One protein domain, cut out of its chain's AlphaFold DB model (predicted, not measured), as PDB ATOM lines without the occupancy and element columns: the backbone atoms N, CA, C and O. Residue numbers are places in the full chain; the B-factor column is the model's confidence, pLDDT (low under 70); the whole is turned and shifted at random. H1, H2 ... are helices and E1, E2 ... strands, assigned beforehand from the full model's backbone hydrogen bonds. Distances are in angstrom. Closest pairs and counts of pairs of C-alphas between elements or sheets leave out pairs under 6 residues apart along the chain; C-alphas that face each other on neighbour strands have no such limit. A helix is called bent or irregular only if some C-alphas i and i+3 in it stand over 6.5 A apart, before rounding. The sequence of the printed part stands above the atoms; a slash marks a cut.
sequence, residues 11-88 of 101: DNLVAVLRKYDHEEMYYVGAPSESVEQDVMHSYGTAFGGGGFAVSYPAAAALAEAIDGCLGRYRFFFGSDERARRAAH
ATOM      1  N   ASP A  11     211.101 -45.305  39.792       98.00
ATOM      2  CA  ASP A  11     212.336 -44.703  40.311       98.00
ATOM      3  C   ASP A  11     213.501 -45.702  40.328       98.00
ATOM      4  O   ASP A  11     214.622 -45.372  39.928       98.00
ATOM      5  N   ASN A  12     213.233 -46.954  40.712       96.25
ATOM      6  CA  ASN A  12     214.232 -48.022  40.692       96.25
ATOM      7  C   ASN A  12     214.617 -48.377  39.254       96.25
ATOM      8  O   ASN A  12     215.799 -48.549  38.953       96.25
ATOM      9  N   LEU A  13     213.629 -48.446  38.357       94.69
ATOM     10  CA  LEU A  13     213.856 -48.735  36.946       94.69
ATOM     11  C   LEU A  13     214.750 -47.666  36.310       94.69
ATOM     12  O   LEU A  13     215.755 -48.002  35.688       94.69
ATOM     13  N   VAL A  14     214.456 -46.382  36.529       95.50
ATOM     14  CA  VAL A  14     215.286 -45.267  36.050       95.50
ATOM     15  C   VAL A  14     216.685 -45.324  36.666       95.50
ATOM     16  O   VAL A  14     217.670 -45.146  35.950       95.50
ATOM     17  N   ALA A  15     216.814 -45.619  37.963       96.31
ATOM     18  CA  ALA A  15     218.114 -45.714  38.630       96.31
ATOM     19  C   ALA A  15     219.027 -46.807  38.041       96.31
ATOM     20  O   ALA A  15     220.254 -46.637  38.028       96.31
ATOM     21  N   VAL A  16     218.447 -47.906  37.548       92.81
ATOM     22  CA  VAL A  16     219.166 -48.989  36.862       92.81
ATOM     23  C   VAL A  16     219.407 -48.649  35.392       92.81
ATOM     24  O   VAL A  16     220.552 -48.697  34.947       92.81
ATOM     25  N   LEU A  17     218.366 -48.268  34.649       94.38
ATOM     26  CA  LEU A  17     218.442 -48.067  33.200       94.38
ATOM     27  C   LEU A  17     219.262 -46.836  32.797       94.38
ATOM     28  O   LEU A  17     219.884 -46.856  31.740       94.38
ATOM     29  N   ARG A  18     219.367 -45.805  33.646       95.88
ATOM     30  CA  ARG A  18     220.202 -44.614  33.371       95.88
ATOM     31  C   ARG A  18     221.702 -44.906  33.236       95.88
ATOM     32  O   ARG A  18     222.466 -44.007  32.912       95.88
ATOM     33  N   LYS A  19     222.138 -46.123  33.576       93.88
ATOM     34  CA  LYS A  19     223.529 -46.575  33.426       93.88
ATOM     35  C   LYS A  19     223.879 -46.914  31.973       93.88
ATOM     36  O   LYS A  19     225.056 -47.076  31.670       93.88
ATOM     37  N   TYR A  20     222.874 -47.056  31.112       90.31
ATOM     38  CA  TYR A  20     223.011 -47.449  29.715       90.31
ATOM     39  C   TYR A  20     222.777 -46.249  28.797       90.31
ATOM     40  O   TYR A  20     221.963 -45.377  29.103       90.31
ATOM     41  N   ASP A  21     223.457 -46.230  27.652       94.00
ATOM     42  CA  ASP A  21     223.185 -45.248  26.604       94.00
ATOM     43  C   ASP A  21     221.944 -45.647  25.794       94.00
ATOM     44  O   ASP A  21     221.970 -46.556  24.972       94.00
ATOM     45  N   HIS A  22     220.819 -44.979  26.021       90.88
ATOM     46  CA  HIS A  22     219.555 -45.315  25.359       90.88
ATOM     47  C   HIS A  22     219.559 -45.225  23.815       90.88
ATOM     48  O   HIS A  22     218.606 -45.714  23.200       90.88
ATOM     49  N   GLU A  23     220.591 -44.637  23.197       93.44
ATOM     50  CA  GLU A  23     220.788 -44.617  21.739       93.44
ATOM     51  C   GLU A  23     221.407 -45.918  21.193       93.44
ATOM     52  O   GLU A  23     221.359 -46.176  19.991       93.44
ATOM     53  N   GLU A  24     221.939 -46.774  22.066       91.50
ATOM     54  CA  GLU A  24     222.495 -48.077  21.708       91.50
ATOM     55  C   GLU A  24     221.436 -49.189  21.754       91.50
ATOM     56  O   GLU A  24     220.344 -49.049  22.309       91.50
ATOM     57  N   MET A  25     221.755 -50.340  21.162       90.31
ATOM     58  CA  MET A  25     220.862 -51.504  21.106       90.31
ATOM     59  C   MET A  25     220.929 -52.314  22.406       90.31
ATOM     60  O   MET A  25     221.886 -53.055  22.629       90.31
ATOM     61  N   TYR A  26     219.889 -52.231  23.239       90.19
ATOM     62  CA  TYR A  26     219.817 -52.965  24.501       90.19
ATOM     63  C   TYR A  26     218.559 -53.820  24.618       90.19
ATOM     64  O   TYR A  26     217.453 -53.392  24.290       90.19
ATOM     65  N   TYR A  27     218.757 -55.021  25.159       90.94
ATOM     66  CA  TYR A  27     217.734 -55.933  25.656       90.94
ATOM     67  C   TYR A  27     218.141 -56.312  27.083       90.94
ATOM     68  O   TYR A  27     219.153 -56.984  27.282       90.94
ATOM     69  N   VAL A  28     217.409 -55.799  28.071       92.38
ATOM     70  CA  VAL A  28     217.761 -55.849  29.496       92.38
ATOM     71  C   VAL A  28     216.652 -56.543  30.266       92.38
ATOM     72  O   VAL A  28     215.501 -56.130  30.205       92.38
ATOM     73  N   GLY A  29     217.000 -57.555  31.039       92.25
ATOM     74  CA  GLY A  29     216.109 -58.249  31.962       92.25
ATOM     75  C   GLY A  29     216.864 -59.409  32.595       92.25
ATOM     76  O   GLY A  29     218.051 -59.563  32.321       92.25
ATOM     77  N   ALA A  30     216.203 -60.193  33.434       92.25
ATOM     78  CA  ALA A  30     216.825 -61.297  34.162       92.25
ATOM     79  C   ALA A  30     216.371 -62.659  33.608       92.25
ATOM     80  O   ALA A  30     215.278 -62.729  33.040       92.25
ATOM     81  N   PRO A  31     217.171 -63.730  33.770       91.75
ATOM     82  CA  PRO A  31     216.691 -65.095  33.555       91.75
ATOM     83  C   PRO A  31     215.533 -65.429  34.509       91.75
ATOM     84  O   PRO A  31     215.242 -64.670  35.439       91.75
ATOM     85  N   SER A  32     214.863 -66.556  34.278       93.56
ATOM     86  CA  SER A  32     213.793 -67.001  35.167       93.56
ATOM     87  C   SER A  32     214.346 -67.336  36.550       93.56
ATOM     88  O   SER A  32     215.473 -67.787  36.735       93.56
ATOM     89  N   GLU A  33     213.511 -67.148  37.559       93.56
ATOM     90  CA  GLU A  33     213.717 -67.654  38.908       93.56
ATOM     91  C   GLU A  33     213.763 -69.192  38.970       93.56
ATOM     92  O   GLU A  33     214.280 -69.753  39.938       93.56
ATOM     93  N   SER A  34     213.224 -69.877  37.954       94.44
ATOM     94  CA  SER A  34     213.229 -71.334  37.839       94.44
ATOM     95  C   SER A  34     214.351 -71.816  36.923       94.44
ATOM     96  O   SER A  34     214.399 -71.520  35.729       94.44
ATOM     97  N   VAL A  35     215.198 -72.686  37.477       95.62
ATOM     98  CA  VAL A  35     216.249 -73.392  36.730       95.62
ATOM     99  C   VAL A  35     215.652 -74.214  35.588       95.62
ATOM    100  O   VAL A  35     216.212 -74.266  34.498       95.62
ATOM    101  N   GLU A  36     214.510 -74.857  35.815       95.69
ATOM    102  CA  GLU A  36     213.819 -75.651  34.804       95.69
ATOM    103  C   GLU A  36     213.359 -74.781  33.632       95.69
ATOM    104  O   GLU A  36     213.519 -75.178  32.477       95.69
ATOM    105  N   GLN A  37     212.828 -73.586  33.914       93.00
ATOM    106  CA  GLN A  37     212.458 -72.627  32.874       93.00
ATOM    107  C   GLN A  37     213.685 -72.163  32.086       93.00
ATOM    108  O   GLN A  37     213.636 -72.164  30.859       93.00
ATOM    109  N   ASP A  38     214.797 -71.854  32.751       92.19
ATOM    110  CA  ASP A  38     216.029 -71.426  32.081       92.19
ATOM    111  C   ASP A  38     216.669 -72.525  31.224       92.19
ATOM    112  O   ASP A  38     217.197 -72.253  30.141       92.19
ATOM    113  N   VAL A  39     216.619 -73.782  31.673       93.62
ATOM    114  CA  VAL A  39     217.097 -74.933  30.893       93.62
ATOM    115  C   VAL A  39     216.259 -75.110  29.626       93.62
ATOM    116  O   VAL A  39     216.813 -75.406  28.566       93.62
ATOM    117  N   MET A  40     214.944 -74.906  29.714       91.12
ATOM    118  CA  MET A  40     214.029 -75.063  28.582       91.12
ATOM    119  C   MET A  40     214.049 -73.865  27.621       91.12
ATOM    120  O   MET A  40     213.983 -74.069  26.409       91.12
ATOM    121  N   HIS A  41     214.174 -72.639  28.137       87.50
ATOM    122  CA  HIS A  41     213.967 -71.392  27.382       87.50
ATOM    123  C   HIS A  41     215.218 -70.502  27.257       87.50
ATOM    124  O   HIS A  41     215.161 -69.452  26.615       87.50
ATOM    125  N   SER A  42     216.371 -70.955  27.768       88.38
ATOM    126  CA  SER A  42     217.677 -70.277  27.825       88.38
ATOM    127  C   SER A  42     217.854 -69.272  28.965       88.38
ATOM    128  O   SER A  42     217.145 -68.278  29.044       88.38
ATOM    129  N   TYR A  43     218.972 -69.414  29.689       90.31
ATOM    130  CA  TYR A  43     219.540 -68.406  30.603       90.31
ATOM    131  C   TYR A  43     219.820 -67.026  29.973       90.31
ATOM    132  O   TYR A  43     220.181 -66.082  30.669       90.31
ATOM    133  N   GLY A  44     219.742 -66.904  28.644       87.81
ATOM    134  CA  GLY A  44     219.903 -65.637  27.930       87.81
ATOM    135  C   GLY A  44     218.586 -64.965  27.539       87.81
ATOM    136  O   GLY A  44     218.629 -63.974  26.802       87.81
ATOM    137  N   THR A  45     217.444 -65.522  27.939       90.62
ATOM    138  CA  THR A  45     216.105 -64.963  27.717       90.62
ATOM    139  C   THR A  45     215.715 -64.144  28.939       90.62
ATOM    140  O   THR A  45     215.876 -64.608  30.061       90.62
ATOM    141  N   ALA A  46     215.227 -62.920  28.730       93.50
ATOM    142  CA  ALA A  46     214.659 -62.161  29.832       93.50
ATOM    143  C   ALA A  46     213.258 -62.697  30.129       93.50
ATOM    144  O   ALA A  46     212.412 -62.704  29.237       93.50
ATOM    145  N   PHE A  47     213.035 -63.132  31.362       92.88
ATOM    146  CA  PHE A  47     211.788 -63.735  31.805       92.88
ATOM    147  C   PHE A  47     210.626 -62.736  31.746       92.88
ATOM    148  O   PHE A  47     210.688 -61.661  32.348       92.88
ATOM    149  N   GLY A  48     209.556 -63.097  31.028       93.31
ATOM    150  CA  GLY A  48     208.389 -62.230  30.808       93.31
ATOM    151  C   GLY A  48     207.752 -61.709  32.099       93.31
ATOM    152  O   GLY A  48     207.601 -60.494  32.249       93.31
ATOM    153  N   GLY A  49     207.502 -62.605  33.061       93.50
ATOM    154  CA  GLY A  49     206.871 -62.271  34.346       93.50
ATOM    155  C   GLY A  49     207.747 -61.438  35.291       93.50
ATOM    156  O   GLY A  49     207.243 -60.775  36.192       93.50
ATOM    157  N   GLY A  50     209.069 -61.421  35.079       92.94
ATOM    158  CA  GLY A  50     209.990 -60.504  35.764       92.94
ATOM    159  C   GLY A  50     210.083 -59.129  35.092       92.94
ATOM    160  O   GLY A  50     210.599 -58.172  35.675       92.94
ATOM    161  N   GLY A  51     209.571 -59.024  33.866       94.88
ATOM    162  CA  GLY A  51     209.680 -57.852  33.021       94.88
ATOM    163  C   GLY A  51     211.067 -57.664  32.400       94.88
ATOM    164  O   GLY A  51     212.104 -58.103  32.898       94.88
ATOM    165  N   PHE A  52     211.089 -56.948  31.280       94.00
ATOM    166  CA  PHE A  52     212.310 -56.582  30.568       94.00
ATOM    167  C   PHE A  52     212.184 -55.209  29.901       94.00
ATOM    168  O   PHE A  52     211.091 -54.729  29.583       94.00
ATOM    169  N   ALA A  53     213.316 -54.558  29.666       94.31
ATOM    170  CA  ALA A  53     213.433 -53.297  28.960       94.31
ATOM    171  C   ALA A  53     214.158 -53.496  27.627       94.31
ATOM    172  O   ALA A  53     215.107 -54.270  27.513       94.31
ATOM    173  N   VAL A  54     213.720 -52.757  26.616       92.81
ATOM    174  CA  VAL A  54     214.409 -52.636  25.331       92.81
ATOM    175  C   VAL A  54     214.645 -51.163  25.056       92.81
ATOM    176  O   VAL A  54     213.774 -50.339  25.345       92.81
ATOM    177  N   SER A  55     215.820 -50.820  24.533       93.56
ATOM    178  CA  SER A  55     216.069 -49.454  24.070       93.56
ATOM    179  C   SER A  55     215.221 -49.143  22.837       93.56
ATOM    180  O   SER A  55     214.716 -50.045  22.163       93.56
ATOM    181  N   TYR A  56     215.056 -47.859  22.525       94.38
ATOM    182  CA  TYR A  56     214.225 -47.447  21.395       94.38
ATOM    183  C   TYR A  56     214.713 -48.017  20.047       94.38
ATOM    184  O   TYR A  56     213.895 -48.609  19.336       94.38
ATOM    185  N   PRO A  57     216.017 -47.956  19.700       92.44
ATOM    186  CA  PRO A  57     216.517 -48.573  18.470       92.44
ATOM    187  C   PRO A  57     216.281 -50.090  18.431       92.44
ATOM    188  O   PRO A  57     215.911 -50.638  17.390       92.44
ATOM    189  N   ALA A  58     216.411 -50.772  19.578       91.31
ATOM    190  CA  ALA A  58     216.147 -52.206  19.682       91.31
ATOM    191  C   ALA A  58     214.662 -52.535  19.486       91.31
ATOM    192  O   ALA A  58     214.335 -53.495  18.790       91.31
ATOM    193  N   ALA A  59     213.764 -51.721  20.043       93.31
ATOM    194  CA  ALA A  59     212.326 -51.861  19.857       93.31
ATOM    195  C   ALA A  59     211.907 -51.638  18.394       93.31
ATOM    196  O   ALA A  59     211.080 -52.389  17.879       93.31
ATOM    197  N   ALA A  60     212.503 -50.658  17.707       93.69
ATOM    198  CA  ALA A  60     212.240 -50.400  16.292       93.69
ATOM    199  C   ALA A  60     212.664 -51.586  15.409       93.69
ATOM    200  O   ALA A  60     211.863 -52.089  14.624       93.69
ATOM    201  N   ALA A  61     213.883 -52.100  15.603       91.06
ATOM    202  CA  ALA A  61     214.362 -53.278  14.878       91.06
ATOM    203  C   ALA A  61     213.526 -54.534  15.183       91.06
ATOM    204  O   ALA A  61     213.254 -55.344  14.295       91.06
ATOM    205  N   LEU A  62     213.095 -54.697  16.439       90.38
ATOM    206  CA  LEU A  62     212.210 -55.783  16.846       90.38
ATOM    207  C   LEU A  62     210.861 -55.701  16.121       90.38
ATOM    208  O   LEU A  62     210.394 -56.720  15.619       90.38
ATOM    209  N   ALA A  63     210.256 -54.514  16.039       93.44
ATOM    210  CA  ALA A  63     208.963 -54.311  15.390       93.44
ATOM    211  C   ALA A  63     208.981 -54.707  13.905       93.44
ATOM    212  O   ALA A  63     208.030 -55.318  13.426       93.44
ATOM    213  N   GLU A  64     210.077 -54.443  13.191       93.00
ATOM    214  CA  GLU A  64     210.239 -54.872  11.794       93.00
ATOM    215  C   GLU A  64     210.422 -56.392  11.648       93.00
ATOM    216  O   GLU A  64     210.047 -56.983  10.635       93.00
ATOM    217  N   ALA A  65     211.005 -57.048  12.656       89.31
ATOM    218  CA  ALA A  65     211.341 -58.468  12.606       89.31
ATOM    219  C   ALA A  65     210.243 -59.391  13.166       89.31
ATOM    220  O   ALA A  65     210.250 -60.594  12.866       89.31
ATOM    221  N   ILE A  66     209.337 -58.876  14.003       90.44
ATOM    222  CA  ILE A  66     208.504 -59.712  14.876       90.44
ATOM    223  C   ILE A  66     207.526 -60.595  14.103       90.44
ATOM    224  O   ILE A  66     207.444 -61.781  14.407       90.44
ATOM    225  N   ASP A  67     206.887 -60.098  13.042       92.62
ATOM    226  CA  ASP A  67     205.923 -60.880  12.253       92.62
ATOM    227  C   ASP A  67     206.569 -62.122  11.621       92.62
ATOM    228  O   ASP A  67     206.062 -63.244  11.722       92.62
ATOM    229  N   GLY A  68     207.758 -61.949  11.032       91.75
ATOM    230  CA  GLY A  68     208.536 -63.060  10.486       91.75
ATOM    231  C   GLY A  68     209.007 -64.036  11.568       91.75
ATOM    232  O   GLY A  68     209.055 -65.250  11.341       91.75
ATOM    233  N   CYS A  69     209.328 -63.528  12.761       90.81
ATOM    234  CA  CYS A  69     209.724 -64.351  13.900       90.81
ATOM    235  C   CYS A  69     208.551 -65.147  14.475       90.81
ATOM    236  O   CYS A  69     208.733 -66.320  14.785       90.81
ATOM    237  N   LEU A  70     207.350 -64.572  14.552       92.12
ATOM    238  CA  LEU A  70     206.148 -65.276  14.997       92.12
ATOM    239  C   LEU A  70     205.816 -66.449  14.069       92.12
ATOM    240  O   LEU A  70     205.503 -67.538  14.545       92.12
ATOM    241  N   GLY A  71     205.967 -66.270  12.753       93.69
ATOM    242  CA  GLY A  71     205.824 -67.364  11.792       93.69
ATOM    243  C   GLY A  71     206.893 -68.451  11.961       93.69
ATOM    244  O   GLY A  71     206.576 -69.641  11.998       93.69
ATOM    245  N   ARG A  72     208.164 -68.050  12.096       93.06
ATOM    246  CA  ARG A  72     209.319 -68.964  12.190       93.06
ATOM    247  C   ARG A  72     209.381 -69.735  13.511       93.06
ATOM    248  O   ARG A  72     209.718 -70.914  13.507       93.06
ATOM    249  N   TYR A  73     209.061 -69.078  14.619       91.25
ATOM    250  CA  TYR A  73     209.157 -69.604  15.983       91.25
ATOM    251  C   TYR A  73     207.778 -69.895  16.589       91.25
ATOM    252  O   TYR A  73     207.615 -69.894  17.805       91.25
ATOM    253  N   ARG A  74     206.779 -70.201  15.751       92.19
ATOM    254  CA  ARG A  74     205.402 -70.535  16.169       92.19
ATOM    255  C   ARG A  74     205.287 -71.655  17.210       92.19
ATOM    256  O   ARG A  74     204.265 -71.756  17.875       92.19
ATOM    257  N   PHE A  75     206.296 -72.521  17.308       91.00
ATOM    258  CA  PHE A  75     206.319 -73.660  18.232       91.00
ATOM    259  C   PHE A  75     206.878 -73.310  19.613       91.00
ATOM    260  O   PHE A  75     206.799 -74.135  20.515       91.00
ATOM    261  N   PHE A  76     207.455 -72.121  19.777       89.94
ATOM    262  CA  PHE A  76     207.994 -71.681  21.061       89.94
ATOM    263  C   PHE A  76     206.838 -71.269  21.956       89.94
ATOM    264  O   PHE A  76     205.918 -70.603  21.479       89.94
ATOM    265  N   PHE A  77     206.856 -71.682  23.219       84.75
ATOM    266  CA  PHE A  77     205.721 -71.496  24.119       84.75
ATOM    267  C   PHE A  77     205.585 -70.032  24.568       84.75
ATOM    268  O   PHE A  77     204.527 -69.434  24.376       84.75
ATOM    269  N   GLY A  78     206.669 -69.446  25.082       87.44
ATOM    270  CA  GLY A  78     206.689 -68.103  25.664       87.44
ATOM    271  C   GLY A  78     206.815 -66.963  24.647       87.44
ATOM    272  O   GLY A  78     207.497 -67.072  23.620       87.44
ATOM    273  N   SER A  79     206.142 -65.843  24.928       90.31
ATOM    274  CA  SER A  79     206.280 -64.592  24.167       90.31
ATOM    275  C   SER A  79     207.660 -63.961  24.364       90.31
ATOM    276  O   SER A  79     208.219 -63.413  23.415       90.31
ATOM    277  N   ASP A  80     208.229 -64.099  25.557       91.69
ATOM    278  CA  ASP A  80     209.587 -63.718  25.931       91.69
ATOM    279  C   ASP A  80     210.647 -64.455  25.107       91.69
ATOM    280  O   ASP A  80     211.541 -63.820  24.542       91.69
ATOM    281  N   GLU A  81     210.500 -65.768  24.920       90.12
ATOM    282  CA  GLU A  81     211.411 -66.545  24.084       90.12
ATOM    283  C   GLU A  81     211.350 -66.067  22.624       90.12
ATOM    284  O   GLU A  81     212.379 -65.852  21.977       90.12
ATOM    285  N   ARG A  82     210.147 -65.811  22.094       91.12
ATOM    286  CA  ARG A  82     209.977 -65.281  20.729       91.12
ATOM    287  C   ARG A  82     210.539 -63.865  20.593       91.12
ATOM    288  O   ARG A  82     211.211 -63.584  19.599       91.12
ATOM    289  N   ALA A  83     210.319 -63.002  21.583       90.56
ATOM    290  CA  ALA A  83     210.876 -61.654  21.631       90.56
ATOM    291  C   ALA A  83     212.406 -61.695  21.669       90.56
ATOM    292  O   ALA A  83     213.048 -60.990  20.893       90.56
ATOM    293  N   ARG A  84     213.008 -62.585  22.468       89.31
ATOM    294  CA  ARG A  84     214.461 -62.790  22.513       89.31
ATOM    295  C   ARG A  84     215.026 -63.230  21.166       89.31
ATOM    296  O   ARG A  84     216.082 -62.734  20.766       89.31
ATOM    297  N   ARG A  85     214.353 -64.151  20.464       88.50
ATOM    298  CA  ARG A  85     214.769 -64.607  19.122       88.50
ATOM    299  C   ARG A  85     214.628 -63.509  18.075       88.50
ATOM    300  O   ARG A  85     215.507 -63.381  17.229       88.50
ATOM    301  N   ALA A  86     213.570 -62.710  18.148       87.19
ATOM    302  CA  ALA A  86     213.344 -61.592  17.241       87.19
ATOM    303  C   ALA A  86     214.316 -60.426  17.492       87.19
ATOM    304  O   ALA A  86     214.849 -59.859  16.543       87.19
ATOM    305  N   ALA A  87     214.643 -60.156  18.758       77.88
ATOM    306  CA  ALA A  87     215.671 -59.207  19.182       77.88
ATOM    307  C   ALA A  87     217.105 -59.706  18.912       77.88
ATOM    308  O   ALA A  87     218.065 -58.966  19.114       77.88
ATOM    309  N   HIS A  88     217.266 -60.942  18.426       66.69
ATOM    310  CA  HIS A  88     218.530 -61.491  17.945       66.69
ATOM    311  C   HIS A  88     218.538 -61.640  16.414       66.69
ATOM    312  O   HIS A  88     218.708 -62.753  15.900       66.69
TER     313      HIS A  88
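What this domain is: This is residues 11 to 88 of the 101 residues of the protein "Hypothetical protein" of Miscanthus lutarioriparius (UniProt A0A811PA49). E1 and E2 form a short antiparallel ribbon between H1 and H4; long, kinked H3 leads off one end and H2 lies beyond the other. The printed part has 78 residues, with four named helices and two named strands in the order H1 E1 H2 E2 H3 H4; of the 45 residues in named elements helices hold 39 and strands 6, and the class is mostly helix. The whole is flat and compact: radius of gyration of the C-alphas 13.0 A, spans 36 by 31 by 15 A.

How they stand to each other: Between E1, residues 27 to 29, and E2, residues 52 to 54, N 28 and O 53 are within hydrogen-bond range, 2.8 A. H3, residues 56 to 72, touches H4, residues 79 to 86, about perpendicular at 78 degrees; their closest C-alphas, 69 and 86, are 5.6 A apart. H2, residues 35 to 41, is near H4, closest C-alphas 41 and 81, 6.4 A. H1, residues 11 to 17, touches no helix. Every O i to N i+4 pair is within range in H1, H2 and H4, 11 of 13 in H3.

Where its parts are: H1 begins at (212.336, -44.703, 40.311); H4 ends at (213.344, -61.592, 17.241). H3, 23.9 A long, is irregular: C-alphas 64 and 67 are 7.4 A apart.

The domain as a whole: C-alphas 11 and 72 are farthest apart, 37.3 A. The printed part has no cut and no long link; residue 88 alone has pLDDT under 70.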